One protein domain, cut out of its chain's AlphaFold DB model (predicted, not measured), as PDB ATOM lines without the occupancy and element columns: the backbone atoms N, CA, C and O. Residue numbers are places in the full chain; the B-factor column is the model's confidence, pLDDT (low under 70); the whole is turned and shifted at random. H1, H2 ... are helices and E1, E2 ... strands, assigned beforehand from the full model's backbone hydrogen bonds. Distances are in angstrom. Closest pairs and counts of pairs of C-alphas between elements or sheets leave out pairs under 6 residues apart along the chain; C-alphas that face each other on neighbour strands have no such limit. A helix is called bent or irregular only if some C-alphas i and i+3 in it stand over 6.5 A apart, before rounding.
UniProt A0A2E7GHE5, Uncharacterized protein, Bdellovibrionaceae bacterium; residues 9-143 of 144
ATOM      1  N   LEU A   9     245.564 200.968 179.708       91.25
ATOM      2  CA  LEU A   9     245.042 200.486 180.973       91.25
ATOM      3  C   LEU A   9     243.826 201.258 181.484       91.25
ATOM      4  O   LEU A   9     243.737 202.476 181.316       91.25
ATOM      5  N   ALA A  10     242.958 200.556 182.201       94.00
ATOM      6  CA  ALA A  10     241.924 201.146 183.046       94.00
ATOM      7  C   ALA A  10     241.882 200.428 184.399       94.00
ATOM      8  O   ALA A  10     242.297 199.272 184.480       94.00
ATOM      9  N   ILE A  11     241.378 201.092 185.438       93.75
ATOM     10  CA  ILE A  11     241.160 200.511 186.768       93.75
ATOM     11  C   ILE A  11     239.694 200.668 187.175       93.75
ATOM     12  O   ILE A  11     239.090 201.710 186.926       93.75
ATOM     13  N   GLU A  12     239.113 199.618 187.740       92.56
ATOM     14  CA  GLU A  12     237.713 199.595 188.163       92.56
ATOM     15  C   GLU A  12     237.495 200.455 189.414       92.56
ATOM     16  O   GLU A  12     238.315 200.483 190.338       92.56
ATOM     17  N   THR A  13     236.359 201.138 189.429       92.00
ATOM     18  CA  THR A  13     235.835 201.972 190.508       92.00
ATOM     19  C   THR A  13     234.374 201.599 190.766       92.00
ATOM     20  O   THR A  13     233.758 200.859 190.002       92.00
ATOM     21  N   GLU A  14     233.763 202.168 191.804       87.69
ATOM     22  CA  GLU A  14     232.332 201.966 192.075       87.69
ATOM     23  C   GLU A  14     231.406 202.468 190.951       87.69
ATOM     24  O   GLU A  14     230.272 202.006 190.834       87.69
ATOM     25  N   LYS A  15     231.862 203.418 190.120       89.25
ATOM     26  CA  LYS A  15     231.053 204.036 189.053       89.25
ATOM     27  C   LYS A  15     231.371 203.490 187.656       89.25
ATOM     28  O   LYS A  15     230.683 203.860 186.701       89.25
ATOM     29  N   GLY A  16     232.387 202.636 187.524       91.62
ATOM     30  CA  GLY A  16     232.808 202.047 186.254       91.62
ATOM     31  C   GLY A  16     234.323 201.886 186.165       91.62
ATOM     32  O   GLY A  16     234.943 201.235 186.997       91.62
ATOM     33  N   TRP A  17     234.921 202.463 185.128       92.81
ATOM     34  CA  TRP A  17     236.334 202.329 184.796       92.81
ATOM     35  C   TRP A  17     236.999 203.693 184.689       92.81
ATOM     36  O   TRP A  17     236.629 204.511 183.847       92.81
ATOM     37  N   LEU A  18     238.027 203.911 185.502       95.19
ATOM     38  CA  LEU A  18     238.883 205.085 185.439       95.19
ATOM     39  C   LEU A  18     240.058 204.824 184.495       95.19
ATOM     40  O   LEU A  18     240.786 203.836 184.636       95.19
ATOM     41  N   HIS A  19     240.288 205.728 183.548       95.12
ATOM     42  CA  HIS A  19     241.435 205.662 182.645       95.12
ATOM     43  C   HIS A  19     241.867 207.049 182.170       95.12
ATOM     44  O   HIS A  19     241.066 207.980 182.171       95.12
ATOM     45  N   SER A  20     243.124 207.171 181.728       95.81
ATOM     46  CA  SER A  20     243.632 208.380 181.063       95.81
ATOM     47  C   SER A  20     243.783 208.156 179.556       95.81
ATOM     48  O   SER A  20     244.412 207.170 179.163       95.81
ATOM     49  N   ALA A  21     243.241 209.044 178.711       91.12
ATOM     50  CA  ALA A  21     243.265 208.907 177.247       91.12
ATOM     51  C   ALA A  21     243.577 210.226 176.487       91.12
ATOM     52  O   ALA A  21     243.135 211.284 176.935       91.12
ATOM     53  N   PRO A  22     244.221 210.176 175.291       88.31
ATOM     54  CA  PRO A  22     244.757 211.338 174.548       88.31
ATOM     55  C   PRO A  22     243.871 212.570 174.294       88.31
ATOM     56  O   PRO A  22     244.413 213.634 174.022       88.31
ATOM     57  N   TYR A  23     242.544 212.460 174.387       86.44
ATOM     58  CA  TYR A  23     241.614 213.578 174.139       86.44
ATOM     59  C   TYR A  23     240.757 213.957 175.344       86.44
ATOM     60  O   TYR A  23     240.171 215.033 175.369       86.44
ATOM     61  N   TYR A  24     240.673 213.071 176.331       88.50
ATOM     62  CA  TYR A  24     239.749 213.213 177.454       88.50
ATOM     63  C   TYR A  24     240.487 213.419 178.775       88.50
ATOM     64  O   TYR A  24     239.879 213.843 179.750       88.50
ATOM     65  N   GLY A  25     241.794 213.132 178.811       94.88
ATOM     66  CA  GLY A  25     242.510 213.044 180.071       94.88
ATOM     67  C   GLY A  25     241.966 211.895 180.907       94.88
ATOM     68  O   GLY A  25     241.600 210.853 180.358       94.88
ATOM     69  N   VAL A  26     241.922 212.093 182.219       96.81
ATOM     70  CA  VAL A  26     241.383 211.129 183.173       96.81
ATOM     71  C   VAL A  26     239.870 211.254 183.255       96.81
ATOM     72  O   VAL A  26     239.335 212.225 183.800       96.81
ATOM     73  N   VAL A  27     239.188 210.220 182.774       95.12
ATOM     74  CA  VAL A  27     237.731 210.106 182.808       95.12
ATOM     75  C   VAL A  27     237.303 208.766 183.381       95.12
ATOM     76  O   VAL A  27     238.044 207.783 183.356       95.12
ATOM     77  N   GLU A  28     236.090 208.753 183.915       94.62
ATOM     78  CA  GLU A  28     235.434 207.570 184.451       94.62
ATOM     79  C   GLU A  28     234.256 207.221 183.541       94.62
ATOM     80  O   GLU A  28     233.391 208.061 183.283       94.62
ATOM     81  N   VAL A  29     234.252 206.003 183.005       91.94
ATOM     82  CA  VAL A  29     233.273 205.542 182.013       91.94
ATOM     83  C   VAL A  29     232.639 204.233 182.462       91.94
ATOM     84  O   VAL A  29     233.291 203.414 183.098       91.94
ATOM     85  N   LYS A  30     231.367 204.001 182.118       90.50
ATOM     86  CA  LYS A  30     230.683 202.737 182.459       90.50
ATOM     87  C   LYS A  30     231.309 201.537 181.758       90.50
ATOM     88  O   LYS A  30     231.467 200.476 182.347       90.50
ATOM     89  N   GLU A  31     231.690 201.739 180.507       85.38
ATOM     90  CA  GLU A  31     232.343 200.749 179.668       85.38
ATOM     91  C   GLU A  31     233.505 201.435 178.980       85.38
ATOM     92  O   GLU A  31     233.344 202.535 178.437       85.38
ATOM     93  N   VAL A  32     234.680 200.806 178.995       76.44
ATOM     94  CA  VAL A  32     235.767 201.339 178.190       76.44
ATOM     95  C   VAL A  32     235.651 200.808 176.779       76.44
ATOM     96  O   VAL A  32     235.753 199.602 176.552       76.44
ATOM     97  N   LEU A  33     235.452 201.726 175.834       71.75
ATOM     98  CA  LEU A  33     235.362 201.379 174.424       71.75
ATOM     99  C   LEU A  33     236.611 200.588 174.005       71.75
ATOM    100  O   LEU A  33     237.733 201.055 174.249       71.75
ATOM    101  N   PRO A  34     236.438 199.414 173.375       64.06
ATOM    102  CA  PRO A  34     237.558 198.589 172.964       64.06
ATOM    103  C   PRO A  34     238.412 199.368 171.966       64.06
ATOM    104  O   PRO A  34     237.937 199.833 170.933       64.06
ATOM    105  N   ARG A  35     239.700 199.516 172.279       65.38
ATOM    106  CA  ARG A  35     240.703 200.031 171.336       65.38
ATOM    107  C   ARG A  35     241.492 198.889 170.667       65.38
ATOM    108  O   ARG A  35     242.522 199.166 170.060       65.38
ATOM    109  N   GLY A  36     241.069 197.642 170.896       70.31
ATOM    110  CA  GLY A  36     241.797 196.384 170.700       70.31
ATOM    111  C   GLY A  36     241.168 195.272 171.555       70.31
ATOM    112  O   GLY A  36     240.075 195.459 172.096       70.31
ATOM    113  N   GLU A  37     241.852 194.139 171.716       73.81
ATOM    114  CA  GLU A  37     241.366 193.023 172.540       73.81
ATOM    115  C   GLU A  37     241.722 193.199 174.019       73.81
ATOM    116  O   GLU A  37     242.804 193.680 174.366       73.81
ATOM    117  N   VAL A  38     240.831 192.780 174.924       77.56
ATOM    118  CA  VAL A  38     241.152 192.693 176.357       77.56
ATOM    119  C   VAL A  38     242.132 191.544 176.561       77.56
ATOM    120  O   VAL A  38     241.765 190.376 176.576       77.56
ATOM    121  N   GLY A  39     243.403 191.884 176.742       76.75
ATOM    122  CA  GLY A  39     244.467 190.911 176.921       76.75
ATOM    123  C   GLY A  39     244.618 190.386 178.342       76.75
ATOM    124  O   GLY A  39     245.199 189.320 178.545       76.75
ATOM    125  N   ALA A  40     244.176 191.143 179.346       84.69
ATOM    126  CA  ALA A  40     244.110 190.669 180.723       84.69
ATOM    127  C   ALA A  40     243.178 191.531 181.577       84.69
ATOM    128  O   ALA A  40     243.115 192.749 181.407       84.69
ATOM    129  N   ILE A  41     242.556 190.888 182.565       86.88
ATOM    130  CA  ILE A  41     241.968 191.537 183.736       86.88
ATOM    131  C   ILE A  41     242.752 191.055 184.950       86.88
ATOM    132  O   ILE A  41     242.829 189.852 185.188       86.88
ATOM    133  N   LEU A  42     243.383 191.961 185.693       88.69
ATOM    134  CA  LEU A  42     244.067 191.620 186.942       88.69
ATOM    135  C   LEU A  42     243.167 191.906 188.138       88.69
ATOM    136  O   LEU A  42     242.703 193.030 188.263       88.69
ATOM    137  N   VAL A  43     243.000 190.927 189.030       88.25
ATOM    138  CA  VAL A  43     242.222 191.050 190.273       88.25
ATOM    139  C   VAL A  43     243.095 190.784 191.484       88.25
ATOM    140  O   VAL A  43     243.873 189.828 191.504       88.25
ATOM    141  N   ASN A  44     242.915 191.588 192.524       87.88
ATOM    142  CA  ASN A  44     243.415 191.297 193.858       87.88
ATOM    143  C   ASN A  44     242.230 191.096 194.808       87.88
ATOM    144  O   ASN A  44     241.462 192.022 195.038       87.88
ATOM    145  N   LYS A  45     242.095 189.883 195.357       82.94
ATOM    146  CA  LYS A  45     240.990 189.523 196.263       82.94
ATOM    147  C   LYS A  45     241.162 190.063 197.685       82.94
ATOM    148  O   LYS A  45     240.197 190.094 198.434       82.94
ATOM    149  N   THR A  46     242.380 190.439 198.075       82.12
ATOM    150  CA  THR A  46     242.667 190.987 199.410       82.12
ATOM    151  C   THR A  46     242.609 192.511 199.431       82.12
ATOM    152  O   THR A  46     242.551 193.102 200.504       82.12
ATOM    153  N   ARG A  47     242.648 193.161 198.263       83.62
ATOM    154  CA  ARG A  47     242.445 194.602 198.121       83.62
ATOM    155  C   ARG A  47     240.977 194.861 197.789       83.62
ATOM    156  O   ARG A  47     240.463 194.313 196.818       83.62
ATOM    157  N   GLY A  48     240.325 195.708 198.582       82.44
ATOM    158  CA  GLY A  48     238.980 196.187 198.271       82.44
ATOM    159  C   GLY A  48     238.929 197.016 196.976       82.44
ATOM    160  O   GLY A  48     239.974 197.308 196.383       82.44
ATOM    161  N   PRO A  49     237.724 197.396 196.524       85.81
ATOM    162  CA  PRO A  49     237.555 198.397 195.471       85.81
ATOM    163  C   PRO A  49     238.290 199.701 195.808       85.81
ATOM    164  O   PRO A  49     238.547 199.981 196.981       85.81
ATOM    165  N   LEU A  50     238.624 200.494 194.785       90.62
ATOM    166  CA  LEU A  50     239.182 201.827 195.013       90.62
ATOM    167  C   LEU A  50     238.163 202.721 195.715       90.62
ATOM    168  O   LEU A  50     236.997 202.752 195.312       90.62
ATOM    169  N   THR A  51     238.611 203.471 196.719       91.44
ATOM    170  CA  THR A  51     237.746 204.445 197.394       91.44
ATOM    171  C   THR A  51     237.616 205.730 196.579       91.44
ATOM    172  O   THR A  51     238.407 206.011 195.673       91.44
ATOM    173  N   THR A  52     236.619 206.552 196.912       91.12
ATOM    174  CA  THR A  52     236.442 207.865 196.274       91.12
ATOM    175  C   THR A  52     237.660 208.763 196.513       91.12
ATOM    176  O   THR A  52     238.121 209.425 195.589       91.12
ATOM    177  N   GLU A  53     238.265 208.708 197.699       93.56
ATOM    178  CA  GLU A  53     239.460 209.481 198.059       93.56
ATOM    179  C   GLU A  53     240.693 209.077 197.236       93.56
ATOM    180  O   GLU A  53     241.531 209.923 196.924       93.56
ATOM    181  N   GLU A  54     240.806 207.801 196.849       94.50
ATOM    182  CA  GLU A  54     241.882 207.326 195.970       94.50
ATOM    183  C   GLU A  54     241.697 207.789 194.515       94.50
ATOM    184  O   GLU A  54     242.686 207.936 193.794       94.50
ATOM    185  N   VAL A  55     240.450 208.014 194.080       94.06
ATOM    186  CA  VAL A  55     240.075 208.308 192.685       94.06
ATOM    187  C   VAL A  55     239.946 209.808 192.407       94.06
ATOM    188  O   VAL A  55     240.405 210.280 191.364       94.06
ATOM    189  N   ASP A  56     239.344 210.567 193.321       94.94
ATOM    190  CA  ASP A  56     239.018 211.988 193.154       94.94
ATOM    191  C   ASP A  56     240.204 212.860 192.729       94.94
ATOM    192  O   ASP A  56     240.031 213.655 191.801       94.94
ATOM    193  N   PRO A  57     241.423 212.692 193.284       95.75
ATOM    194  CA  PRO A  57     242.571 213.500 192.887       95.75
ATOM    195  C   PRO A  57     242.977 213.343 191.419       95.75
ATOM    196  O   PRO A  57     243.781 214.143 190.934       95.75
ATOM    197  N   TRP A  58     242.497 212.305 190.728       96.19
ATOM    198  CA  TRP A  58     242.842 212.006 189.339       96.19
ATOM    199  C   TRP A  58     241.816 212.527 188.342       96.19
ATOM    200  O   TRP A  58     242.206 212.851 187.222       96.19
ATOM    201  N   ARG A  59     240.533 212.608 188.713       94.88
ATOM    202  CA  ARG A  59     239.450 212.979 187.789       94.88
ATOM    203  C   ARG A  59     239.722 214.340 187.139       94.88
ATOM    204  O   ARG A  59     240.086 215.299 187.809       94.88
ATOM    205  N   GLY A  60     239.536 214.417 185.821       95.56
ATOM    206  CA  GLY A  60     239.690 215.657 185.059       95.56
ATOM    207  C   GLY A  60     241.134 216.073 184.765       95.56
ATOM    208  O   GLY A  60     241.333 217.060 184.059       95.56
ATOM    209  N   ARG A  61     242.153 215.338 185.237       97.50
ATOM    210  CA  ARG A  61     243.547 215.620 184.859       97.50
ATOM    211  C   ARG A  61     243.756 215.448 183.361       97.50
ATOM    212  O   ARG A  61     243.242 214.507 182.762       97.50
ATOM    213  N   HIS A  62     244.577 216.312 182.771       97.69
ATOM    214  CA  HIS A  62     244.937 216.213 181.360       97.69
ATOM    215  C   HIS A  62     245.763 214.957 181.057       97.69
ATOM    216  O   HIS A  62     246.505 214.450 181.901       97.69
ATOM    217  N   TYR A  63     245.649 214.475 179.820       97.44
ATOM    218  CA  TYR A  63     246.516 213.419 179.313       97.44
ATOM    219  C   TYR A  63     247.919 213.965 179.062       97.44
ATOM    220  O   TYR A  63     248.059 215.063 178.523       97.44
ATOM    221  N   ASP A  64     248.946 213.185 179.392       97.19
ATOM    222  CA  ASP A  64     250.327 213.528 179.059       97.19
ATOM    223  C   ASP A  64     250.805 212.813 177.777       97.19
ATOM    224  O   ASP A  64     251.114 211.618 177.812       97.19
ATOM    225  N   PRO A  65     250.926 213.521 176.635       94.94
ATOM    226  CA  PRO A  65     251.416 212.938 175.386       94.94
ATOM    227  C   PRO A  65     252.938 212.748 175.349       94.94
ATOM    228  O   PRO A  65     253.461 212.145 174.407       94.94
ATOM    229  N   TYR A  66     253.657 213.263 176.346       96.06
ATOM    230  CA  TYR A  66     255.112 213.222 176.432       96.06
ATOM    231  C   TYR A  66     255.628 212.230 177.477       96.06
ATOM    232  O   TYR A  66     256.845 212.073 177.583       96.06
ATOM    233  N   PHE A  67     254.739 211.537 178.196       95.62
ATOM    234  CA  PHE A  67     255.076 210.488 179.163       95.62
ATOM    235  C   PHE A  67     256.099 210.940 180.229       95.62
ATOM    236  O   PHE A  67     257.063 210.238 180.543       95.62
ATOM    237  N   ASN A  68     255.911 212.139 180.767       96.06
ATOM    238  CA  ASN A  68     256.691 212.758 181.827       96.06
ATOM    239  C   ASN A  68     256.120 212.404 183.209       96.06
ATOM    240  O   ASN A  68     255.097 212.915 183.642       96.06
ATOM    241  N   TRP A  69     256.860 211.610 183.979       96.50
ATOM    242  CA  TRP A  69     256.417 211.138 185.298       96.50
ATOM    243  C   TRP A  69     256.117 212.234 186.347       96.50
ATOM    244  O   TRP A  69     255.444 211.991 187.355       96.50
ATOM    245  N   THR A  70     256.693 213.423 186.172       94.19
ATOM    246  CA  THR A  70     256.707 214.496 187.176       94.19
ATOM    247  C   THR A  70     255.687 215.598 186.912       94.19
ATOM    248  O   THR A  70     255.613 216.534 187.701       94.19
ATOM    249  N   THR A  71     254.935 215.536 185.811       94.06
ATOM    250  CA  THR A  71     253.934 216.558 185.487       94.06
ATOM    251  C   THR A  71     252.596 216.281 186.171       94.06
ATOM    252  O   THR A  71     252.356 215.199 186.707       94.06
ATOM    253  N   GLU A  72     251.710 217.278 186.169       93.88
ATOM    254  CA  GLU A  72     250.335 217.110 186.656       93.88
ATOM    255  C   GLU A  72     249.460 216.312 185.683       93.88
ATOM    256  O   GLU A  72     248.562 215.588 186.122       93.88
ATOM    257  N   ALA A  73     249.740 216.429 184.379       97.12
ATOM    258  CA  ALA A  73     249.167 215.582 183.342       97.12
ATOM    259  C   ALA A  73     249.684 214.146 183.491       97.12
ATOM    260  O   ALA A  73     250.824 213.942 183.905       97.12
ATOM    261  N   VAL A  74     248.845 213.165 183.152       97.50
ATOM    262  CA  VAL A  74     249.135 211.744 183.393       97.50
ATOM    263  C   VAL A  74     248.754 210.877 182.203       97.50
ATOM    264  O   VAL A  74     247.707 211.072 181.582       97.50
ATOM    265  N   TYR A  75     249.561 209.863 181.907       96.56
ATOM    266  CA  TYR A  75     249.188 208.784 180.985       96.56
ATOM    267  C   TYR A  75     248.607 207.577 181.743       96.56
ATOM    268  O   TYR A  75     248.655 207.498 182.972       96.56
ATOM    269  N   CYS A  76     248.011 206.628 181.014       95.06
ATOM    270  CA  CYS A  76     247.212 205.546 181.602       95.06
ATOM    271  C   CYS A  76     247.976 204.703 182.641       95.06
ATOM    272  O   CYS A  76     247.470 204.469 183.739       95.06
ATOM    273  N   SER A  77     249.205 204.279 182.331       96.25
ATOM    274  CA  SER A  77     250.028 203.473 183.239       96.25
ATOM    275  C   SER A  77     250.620 204.252 184.398       96.25
ATOM    276  O   SER A  77     250.746 203.682 185.478       96.25
ATOM    277  N   GLU A  78     250.914 205.537 184.230       97.69
ATOM    278  CA  GLU A  78     251.314 206.400 185.339       97.69
ATOM    279  C   GLU A  78     250.201 206.562 186.365       97.69
ATOM    280  O   GLU A  78     250.448 206.363 187.552       97.69
ATOM    281  N   MET A  79     248.985 206.879 185.916       97.25
ATOM    282  CA  MET A  79     247.839 207.066 186.804       97.25
ATOM    283  C   MET A  79     247.630 205.831 187.686       97.25
ATOM    284  O   MET A  79     247.619 205.929 188.911       97.25
ATOM    285  N   ILE A  80     247.548 204.647 187.071       96.31
ATOM    286  CA  ILE A  80     247.355 203.396 187.814       96.31
ATOM    287  C   ILE A  80     248.558 203.095 188.700       96.31
ATOM    288  O   ILE A  80     248.385 202.688 189.843       96.31
ATOM    289  N   ALA A  81     249.781 203.307 188.219       96.94
ATOM    290  CA  ALA A  81     250.963 203.097 189.038       96.94
ATOM    291  C   ALA A  81     250.972 203.998 190.276       96.94
ATOM    292  O   ALA A  81     251.271 203.506 191.360       96.94
ATOM    293  N   LYS A  82     250.594 205.271 190.151       96.62
ATOM    294  CA  LYS A  82     250.515 206.197 191.283       96.62
ATOM    295  C   LYS A  82     249.382 205.821 192.252       96.62
ATOM    296  O   LYS A  82     249.660 205.730 193.444       96.62
ATOM    297  N   ILE A  83     248.177 205.490 191.767       95.88
ATOM    298  CA  ILE A  83     247.069 204.959 192.598       95.88
ATOM    299  C   ILE A  83     247.522 203.720 193.380       95.88
ATOM    300  O   ILE A  83     247.301 203.588 194.579       95.88
ATOM    301  N   MET A  84     248.223 202.816 192.700       94.88
ATOM    302  CA  MET A  84     248.683 201.551 193.265       94.88
ATOM    303  C   MET A  84     250.009 201.672 194.025       94.88
ATOM    304  O   MET A  84     250.580 200.649 194.412       94.88
ATOM    305  N   ASN A  85     250.519 202.890 194.237       95.88
ATOM    306  CA  ASN A  85     251.797 203.172 194.887       95.88
ATOM    307  C   ASN A  85     252.955 202.307 194.336       95.88
ATOM    308  O   ASN A  85     253.663 201.604 195.068       95.88
ATOM    309  N   LEU A  86     253.082 202.259 193.010       96.19
ATOM    310  CA  LEU A  86     254.163 201.615 192.272       96.19
ATOM    311  C   LEU A  86     255.232 202.658 191.941       96.19
ATOM    312  O   LEU A  86     254.946 203.679 191.321       96.19
ATOM    313  N   SER A  87     256.488 202.369 192.283       95.62
ATOM    314  CA  SER A  87     257.605 203.225 191.876       95.62
ATOM    315  C   SER A  87     257.776 203.208 190.351       95.62
ATOM    316  O   SER A  87     257.640 202.126 189.751       95.62
ATOM    317  N   PRO A  88     258.146 204.345 189.731       96.50
ATOM    318  CA  PRO A  88     258.527 204.359 188.327       96.50
ATOM    319  C   PRO A  88     259.752 203.474 188.081       96.50
ATOM    320  O   PRO A  88     260.502 203.120 188.993       96.50
ATOM    321  N   TYR A  89     259.942 203.094 186.829       94.19
ATOM    322  CA  TYR A  89     261.116 202.407 186.310       94.19
ATOM    323  C   TYR A  89     261.251 202.749 184.817       94.19
ATOM    324  O   TYR A  89     260.226 203.035 184.197       94.19
ATOM    325  N   PRO A  90     262.456 202.746 184.219       96.06
ATOM    326  CA  PRO A  90     262.615 202.943 182.781       96.06
ATOM    327  C   PRO A  90     261.540 202.224 181.954       96.06
ATOM    328  O   PRO A  90     261.345 201.014 182.091       96.06
ATOM    329  N   MET A  91     260.789 202.990 181.157       95.06
ATOM    330  CA  MET A  91     259.685 202.465 180.358       95.06
ATOM    331  C   MET A  91     260.206 201.483 179.320       95.06
ATOM    332  O   MET A  91     261.137 201.793 178.577       95.06
ATOM    333  N   ASP A  92     259.560 200.326 179.229       92.94
ATOM    334  CA  ASP A  92     259.898 199.327 178.227       92.94
ATOM    335  C   ASP A  92     258.862 199.307 177.103       92.94
ATOM    336  O   ASP A  92     257.731 198.844 177.275       92.94
ATOM    337  N   PHE A  93     259.292 199.820 175.953       91.75
ATOM    338  CA  PHE A  93     258.616 199.712 174.661       91.75
ATOM    339  C   PHE A  93     259.433 198.910 173.634       91.75
ATOM    340  O   PHE A  93     259.365 199.219 172.452       91.75
ATOM    341  N   SER A  94     260.246 197.930 174.058       90.75
ATOM    342  CA  SER A  94     261.168 197.163 173.190       90.75
ATOM    343  C   SER A  94     260.487 196.156 172.252       90.75
ATOM    344  O   SER A  94     261.058 195.814 171.214       90.75
ATOM    345  N   ALA A  95     259.269 195.709 172.574       87.94
ATOM    346  CA  ALA A  95     258.545 194.725 171.770       87.94
ATOM    347  C   ALA A  95     258.274 195.227 170.330       87.94
ATOM    348  O   ALA A  95     257.942 196.407 170.177       87.94
ATOM    349  N   PRO A  96     258.315 194.349 169.302       88.50
ATOM    350  CA  PRO A  96     258.100 194.733 167.897       88.50
ATOM    351  C   PRO A  96     256.775 195.452 167.615       88.50
ATOM    352  O   PRO A  96     256.684 196.264 166.707       88.50
ATOM    353  N   PHE A  97     255.742 195.213 168.427       84.00
ATOM    354  CA  PHE A  97     254.468 195.940 168.348       84.00
ATOM    355  C   PHE A  97     254.622 197.474 168.379       84.00
ATOM    356  O   PHE A  97     253.788 198.202 167.832       84.00
ATOM    357  N   TRP A  98     255.665 197.966 169.050       86.62
ATOM    358  CA  TRP A  98     255.943 199.391 169.183       86.62
ATOM    359  C   TRP A  98     256.720 199.969 167.998       86.62
ATOM    360  O   TRP A  98     256.885 201.186 167.932       86.62
ATOM    361  N   ASP A  99     257.182 199.148 167.058       90.81
ATOM    362  CA  ASP A  99     257.916 199.632 165.893       90.81
ATOM    363  C   ASP A  99     257.013 200.536 165.037       90.81
ATOM    364  O   ASP A  99     255.863 200.218 164.735       90.81
ATOM    365  N   GLY A 100     257.512 201.731 164.707       89.06
ATOM    366  CA  GLY A 100     256.750 202.764 163.994       89.06
ATOM    367  C   GLY A 100     255.716 203.525 164.837       89.06
ATOM    368  O   GLY A 100     255.125 204.482 164.337       89.06
ATOM    369  N   ARG A 101     255.508 203.169 166.115       89.19
ATOM    370  CA  ARG A 101     254.581 203.884 167.006       89.19
ATOM    371  C   ARG A 101     255.253 205.066 167.717       89.19
ATOM    372  O   ARG A 101     256.409 204.944 168.134       89.19
ATOM    373  N   PRO A 102     254.552 206.199 167.925       91.31
ATOM    374  CA  PRO A 102     255.122 207.374 168.586       91.31
ATOM    375  C   PRO A 102     255.675 207.104 169.989       91.31
ATOM    376  O   PRO A 102     256.630 207.762 170.395       91.31
ATOM    377  N   GLU A 103     255.103 206.152 170.724       91.50
ATOM    378  CA  GLU A 103     255.484 205.805 172.095       91.50
ATOM    379  C   GLU A 103     256.884 205.188 172.182       91.50
ATOM    380  O   GLU A 103     257.571 205.349 173.191       91.50
ATOM    381  N   ARG A 104     257.360 204.544 171.106       93.81
ATOM    382  CA  ARG A 104     258.680 203.899 171.053       93.81
ATOM    383  C   ARG A 104     259.816 204.854 171.407       93.81
ATOM    384  O   ARG A 104     260.782 204.439 172.044       93.81
ATOM    385  N   LYS A 105     259.683 206.139 171.057       95.56
ATOM    386  CA  LYS A 105     260.684 207.179 171.355       95.56
ATOM    387  C   LYS A 105     260.889 207.424 172.855       95.56
ATOM    388  O   LYS A 105     261.847 208.087 173.239       95.56
ATOM    389  N   PHE A 106     259.990 206.923 173.702       95.88
ATOM    390  CA  PHE A 106     260.064 207.056 175.154       95.88
ATOM    391  C   PHE A 106     260.674 205.835 175.852       95.88
ATOM    392  O   PHE A 106     260.779 205.835 177.079       95.88
ATOM    393  N   HIS A 107     261.098 204.812 175.101       94.94
ATOM    394  CA  HIS A 107     261.807 203.657 175.652       94.94
ATOM    395  C   HIS A 107     263.024 204.108 176.484       94.94
ATOM    396  O   HIS A 107     263.791 204.975 176.067       94.94
ATOM    397  N   GLY A 108     263.186 203.542 177.681       95.81
ATOM    398  CA  GLY A 108     264.270 203.861 178.614       95.81
ATOM    399  C   GLY A 108     264.064 205.122 179.467       95.81
ATOM    400  O   GLY A 108     264.782 205.302 180.452       95.81
ATOM    401  N   ARG A 109     263.080 205.984 179.165       96.81
ATOM    402  CA  ARG A 109     262.784 207.170 179.994       96.81
ATOM    403  C   ARG A 109     262.119 206.770 181.311       96.81
ATOM    404  O   ARG A 109     261.387 205.781 181.372       96.81
ATOM    405  N   LEU A 110     262.344 207.561 182.360       97.44
ATOM    406  CA  LEU A 110     261.705 207.360 183.662       97.44
ATOM    407  C   LEU A 110     260.176 207.442 183.525       97.44
ATOM    408  O   LEU A 110     259.644 208.457 183.084       97.44
ATOM    409  N   GLY A 111     259.479 206.382 183.926       96.69
ATOM    410  CA  GLY A 111     258.025 206.297 183.836       96.69
ATOM    411  C   GLY A 111     257.534 204.922 184.268       96.69
ATOM    412  O   GLY A 111     258.083 204.348 185.202       96.69
ATOM    413  N   ILE A 112     256.525 204.372 183.598       96.19
ATOM    414  CA  ILE A 112     256.222 202.935 183.635       96.19
ATOM    415  C   ILE A 112     255.357 202.553 182.432       96.19
ATOM    416  O   ILE A 112     254.324 203.168 182.181       96.19
ATOM    417  N   SER A 113     255.748 201.537 181.663       94.81
ATOM    418  CA  SER A 113     254.912 201.067 180.550       94.81
ATOM    419  C   SER A 113     253.722 200.248 181.069       94.81
ATOM    420  O   SER A 113     253.767 199.741 182.198       94.81
ATOM    421  N   PRO A 114     252.656 200.058 180.272       92.94
ATOM    422  CA  PRO A 114     251.531 199.228 180.688       92.94
ATOM    423  C   PRO A 114     251.925 197.791 181.066       92.94
ATOM    424  O   PRO A 114     251.471 197.262 182.082       92.94
ATOM    425  N   THR A 115     252.853 197.188 180.322       91.69
ATOM    426  CA  THR A 115     253.439 195.882 180.666       91.69
ATOM    427  C   THR A 115     254.216 195.924 181.985       91.69
ATOM    428  O   THR A 115     254.116 194.992 182.786       91.69
ATOM    429  N   GLY A 116     254.913 197.024 182.284       93.25
ATOM    430  CA  GLY A 116     255.557 197.229 183.582       93.25
ATOM    431  C   GLY A 116     254.559 197.240 184.746       93.25
ATOM    432  O   GLY A 116     254.796 196.584 185.763       93.25
ATOM    433  N   VAL A 117     253.416 197.918 184.588       94.75
ATOM    434  CA  VAL A 117     252.325 197.902 185.584       94.75
ATOM    435  C   VAL A 117     251.814 196.479 185.787       94.75
ATOM    436  O   VAL A 117     251.757 196.014 186.925       94.75
ATOM    437  N   PHE A 118     251.526 195.758 184.697       92.75
ATOM    438  CA  PHE A 118     251.062 194.370 184.750       92.75
ATOM    439  C   PHE A 118     251.996 193.491 185.590       92.75
ATOM    440  O   PHE A 118     251.569 192.831 186.538       92.75
ATOM    441  N   GLN A 119     253.294 193.512 185.277       91.81
ATOM    442  CA  GLN A 119     254.294 192.698 185.963       91.81
ATOM    443  C   GLN A 119     254.427 193.072 187.445       91.81
ATOM    444  O   GLN A 119     254.538 192.186 188.298       91.81
ATOM    445  N   LYS A 120     254.401 194.368 187.781       93.88
ATOM    446  CA  LYS A 120     254.484 194.819 189.178       93.88
ATOM    447  C   LYS A 120     253.241 194.438 189.980       93.88
ATOM    448  O   LYS A 120     253.386 193.971 191.107       93.88
ATOM    449  N   LEU A 121     252.045 194.565 189.407       93.31
ATOM    450  CA  LEU A 121     250.808 194.129 190.057       93.31
ATOM    451  C   LEU A 121     250.791 192.610 190.264       93.31
ATOM    452  O   LEU A 121     250.485 192.154 191.364       93.31
ATOM    453  N   ARG A 122     251.227 191.818 189.274       91.94
ATOM    454  CA  ARG A 122     251.400 190.359 189.422       91.94
ATOM    455  C   ARG A 122     252.299 189.993 190.607       91.94
ATOM    456  O   ARG A 122     251.976 189.072 191.349       91.94
ATOM    457  N   LYS A 123     253.403 190.724 190.807       92.25
ATOM    458  CA  LYS A 123     254.308 190.541 191.959       92.25
ATOM    459  C   LYS A 123     253.675 190.950 193.296       92.25
ATOM    460  O   LYS A 123     254.109 190.464 194.332       92.25
ATOM    461  N   ARG A 124     252.652 191.809 193.280       91.25
ATOM    462  CA  ARG A 124     251.874 192.241 194.457       91.25
ATOM    463  C   ARG A 124     250.612 191.400 194.701       91.25
ATOM    464  O   ARG A 124     249.695 191.862 195.372       91.25
ATOM    465  N   GLY A 125     250.542 190.187 194.148       90.25
ATOM    466  CA  GLY A 125     249.423 189.268 194.387       90.25
ATOM    467  C   GLY A 125     248.162 189.574 193.575       90.25
ATOM    468  O   GLY A 125     247.087 189.090 193.912       90.25
ATOM    469  N   PHE A 126     248.263 190.368 192.504       90.94
ATOM    470  CA  PHE A 126     247.195 190.425 191.509       90.94
ATOM    471  C   PHE A 126     247.284 189.202 190.597       90.94
ATOM    472  O   PHE A 126     248.365 188.828 190.131       90.94
ATOM    473  N   HIS A 127     246.142 188.599 190.290       87.00
ATOM    474  CA  HIS A 127     246.050 187.408 189.455       87.00
ATOM    475  C   HIS A 127     245.174 187.686 188.228       87.00
ATOM    476  O   HIS A 127     244.182 188.403 188.353       87.00
ATOM    477  N   PRO A 128     245.517 187.148 187.041       80.19
ATOM    478  CA  PRO A 128     244.643 187.209 185.883       80.19
ATOM    479  C   PRO A 128     243.329 186.524 186.220       80.19
ATOM    480  O   PRO A 128     243.317 185.374 186.664       80.19
ATOM    481  N   GLN A 129     242.241 187.242 186.028       69.44
ATOM    482  CA  GLN A 129     240.909 186.709 186.175       69.44
ATOM    483  C   GLN A 129     240.569 185.890 184.931       69.44
ATOM    484  O   GLN A 129     240.676 186.388 183.813       69.44
ATOM    485  N   SER A 130     240.178 184.629 185.124       48.16
ATOM    486  CA  SER A 130     239.548 183.839 184.066       48.16
ATOM    487  C   SER A 130     238.047 184.129 183.960       48.16
ATOM    488  O   SER A 130     237.500 183.956 182.879       48.16
ATOM    489  N   ILE A 131     237.371 184.556 185.044       37.97
ATOM    490  CA  ILE A 131     235.913 184.802 185.102       37.97
ATOM    491  C   ILE A 131     235.564 185.815 186.224       37.97
ATOM    492  O   ILE A 131     236.163 185.764 187.304       37.97
ATOM    493  N   HIS A 132     234.601 186.714 185.960       39.41
ATOM    494  CA  HIS A 132     234.059 187.759 186.851       39.41
ATOM    495  C   HIS A 132     233.755 187.289 188.281       39.41
ATOM    496  O   HIS A 132     232.856 186.485 188.498       39.41
ATOM    497  N   LEU A 133     234.460 187.873 189.248       35.44
ATOM    498  CA  LEU A 133     234.231 187.840 190.691       35.44
ATOM    499  C   LEU A 133     234.906 189.072 191.331       35.44
ATOM    500  O   LEU A 133     235.988 189.475 190.908       35.44
ATOM    501  N   TYR A 134     234.245 189.622 192.350       36.78
ATOM    502  CA  TYR A 134     234.561 190.823 193.134       36.78
ATOM    503  C   TYR A 134     236.061 191.070 193.438       36.78
ATOM    504  O   TYR A 134     236.766 190.165 193.890       36.78
ATOM    505  N   GLY A 135     236.522 192.315 193.248       40.66
ATOM    506  CA  GLY A 135     237.861 192.816 193.608       40.66
ATOM    507  C   GLY A 135     238.303 193.988 192.719       40.66
ATOM    508  O   GLY A 135     237.658 194.259 191.719       40.66
ATOM    509  N   CYS A 136     239.401 194.680 193.054       38.22
ATOM    510  CA  CYS A 136     239.937 195.750 192.198       38.22
ATOM    511  C   CYS A 136     240.452 195.169 190.868       38.22
ATOM    512  O   CYS A 136     241.434 194.417 190.869       38.22
ATOM    513  N   GLN A 137     239.784 195.509 189.761       49.91
ATOM    514  CA  GLN A 137     240.138 195.066 188.414       49.91
ATOM    515  C   GLN A 137     240.991 196.097 187.674       49.91
ATOM    516  O   GLN A 137     240.777 197.302 187.773       49.91
ATOM    517  N   SER A 138     241.947 195.631 186.872       52.28
ATOM    518  CA  SER A 138     242.600 196.466 185.859       52.28
ATOM    519  C   SER A 138     242.510 195.811 184.491       52.28
ATOM    520  O   SER A 138     242.921 194.659 184.347       52.28
ATOM    521  N   LEU A 139     241.983 196.545 183.510       60.81
ATOM    522  CA  LEU A 139     241.890 196.125 182.113       60.81
ATOM    523  C   LEU A 139     243.181 196.467 181.392       60.81
ATOM    524  O   LEU A 139     243.657 197.595 181.476       60.81
ATOM    525  N   PHE A 140     243.700 195.507 180.641       56.72
ATOM    526  CA  PHE A 140     244.865 195.691 179.796       56.72
ATOM    527  C   PHE A 140     244.495 195.338 178.363       56.72
ATOM    528  O   PHE A 140     244.127 194.189 178.104       56.72
ATOM    529  N   TRP A 141     244.622 196.280 177.428       50.81
ATOM    530  CA  TRP A 141     244.403 195.962 176.015       50.81
ATOM    531  C   TRP A 141     245.675 195.521 175.315       50.81
ATOM    532  O   TRP A 141     246.766 196.044 175.575       50.81
ATOM    533  N   ARG A 142     245.494 194.567 174.407       37.34
ATOM    534  CA  ARG A 142     246.508 194.044 173.505       37.34
ATOM    535  C   ARG A 142     246.201 194.418 172.057       37.34
ATOM    536  O   ARG A 142     245.041 194.681 171.727       37.34
ATOM    537  N   PRO A 143     247.237 194.470 171.212       35.00
ATOM    538  CA  PRO A 143     247.059 194.609 169.774       35.00
ATOM    539  C   PRO A 143     246.258 193.422 169.233       35.00
ATOM    540  O   PRO A 143     246.405 192.321 169.763       35.00
TER     541      PRO A 143
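Overview. This is residues 9 to 143 of the 144 residues of an uncharacterized protein of Bdellovibrionaceae bacterium (UniProt A0A2E7GHE5). A strongly twisted sheet of five antiparallel strands makes a wall, with the helices H1, H2 and H4 over one face and no named helix over the other. The short helix H3 and much of the long loop before it, residues 84 to 101, lie off the sheet at one end. The printed part has 135 residues, with four named helices and five named strands in the order E1 E2 E3 E4 H1 H2 H3 H4 E5; across the sheet the order is E3 E2 E1 E5 E4. The class is mixed, helices and strands, with 61 residues, under half, in named elements. The whole is compact, with a radius of gyration of the C-alphas of 14.1 A and spans of 38 by 30 by 28 A.

Arrangement. E1, residues 9 to 13, E2, residues 16 to 21, and E3, residues 25 to 29, form a meander, each strand the antiparallel neighbour of the one before; N 11 and O 18 are 2.9 A apart, and N 19 and O 27 3.0 A, within hydrogen-bond range. E5, residues 136 to 142, pairs with E1, with N 12 and O 137 at 2.9 A. E4, residues 37 to 44, is an edge strand beside E5, with N 39 and O 140 at 2.8 A. On one face, in two layers with the sheet, are H1, residues 52 to 58, H2, residues 76 to 83, and H4, residues 114 to 123. H2 has a height over the sheet of 8.2 A and runs along the strands. H2 and H4 touch, the C-alphas of Ser 77 and Pro 114 being the closest at 5.2 A. The helical hairpin H1 and H2 only just touch, with 3 pairs of C-alphas within 8 A, the closest being Glu 54 and Ile 83 at 6.6 A. H3, residues 102 to 106, is not on the sheet. Every O i to N i+4 pair is within hydrogen-bond range in H2 and H4; in H1 1 of 3 and in H3 0 of 1 are, beside 2 of 4 and 1 of 2 O i to N i+3 pairs.

Along the chain. E1 begins at C-alpha 9, (245.042, 200.486, 180.973). E4 measures 21.5 A from first to last C-alpha, H4 14.5 A and E5 19.9 A. H1 is irregular, but only just: C-alphas 54 and 57 are 6.9 A apart. E5 ends at C-alpha 142, (246.508, 194.044, 173.505).

Size, cuts and confidence. The C-alphas farthest apart, of Thr 46 and Gly 100, are 39.9 A apart. The printed part has no cut. The links H1 to H2, H2 to H3 and H4 to E5 are long. Residues 34 to 35 and 129 to 143 have pLDDT under 70.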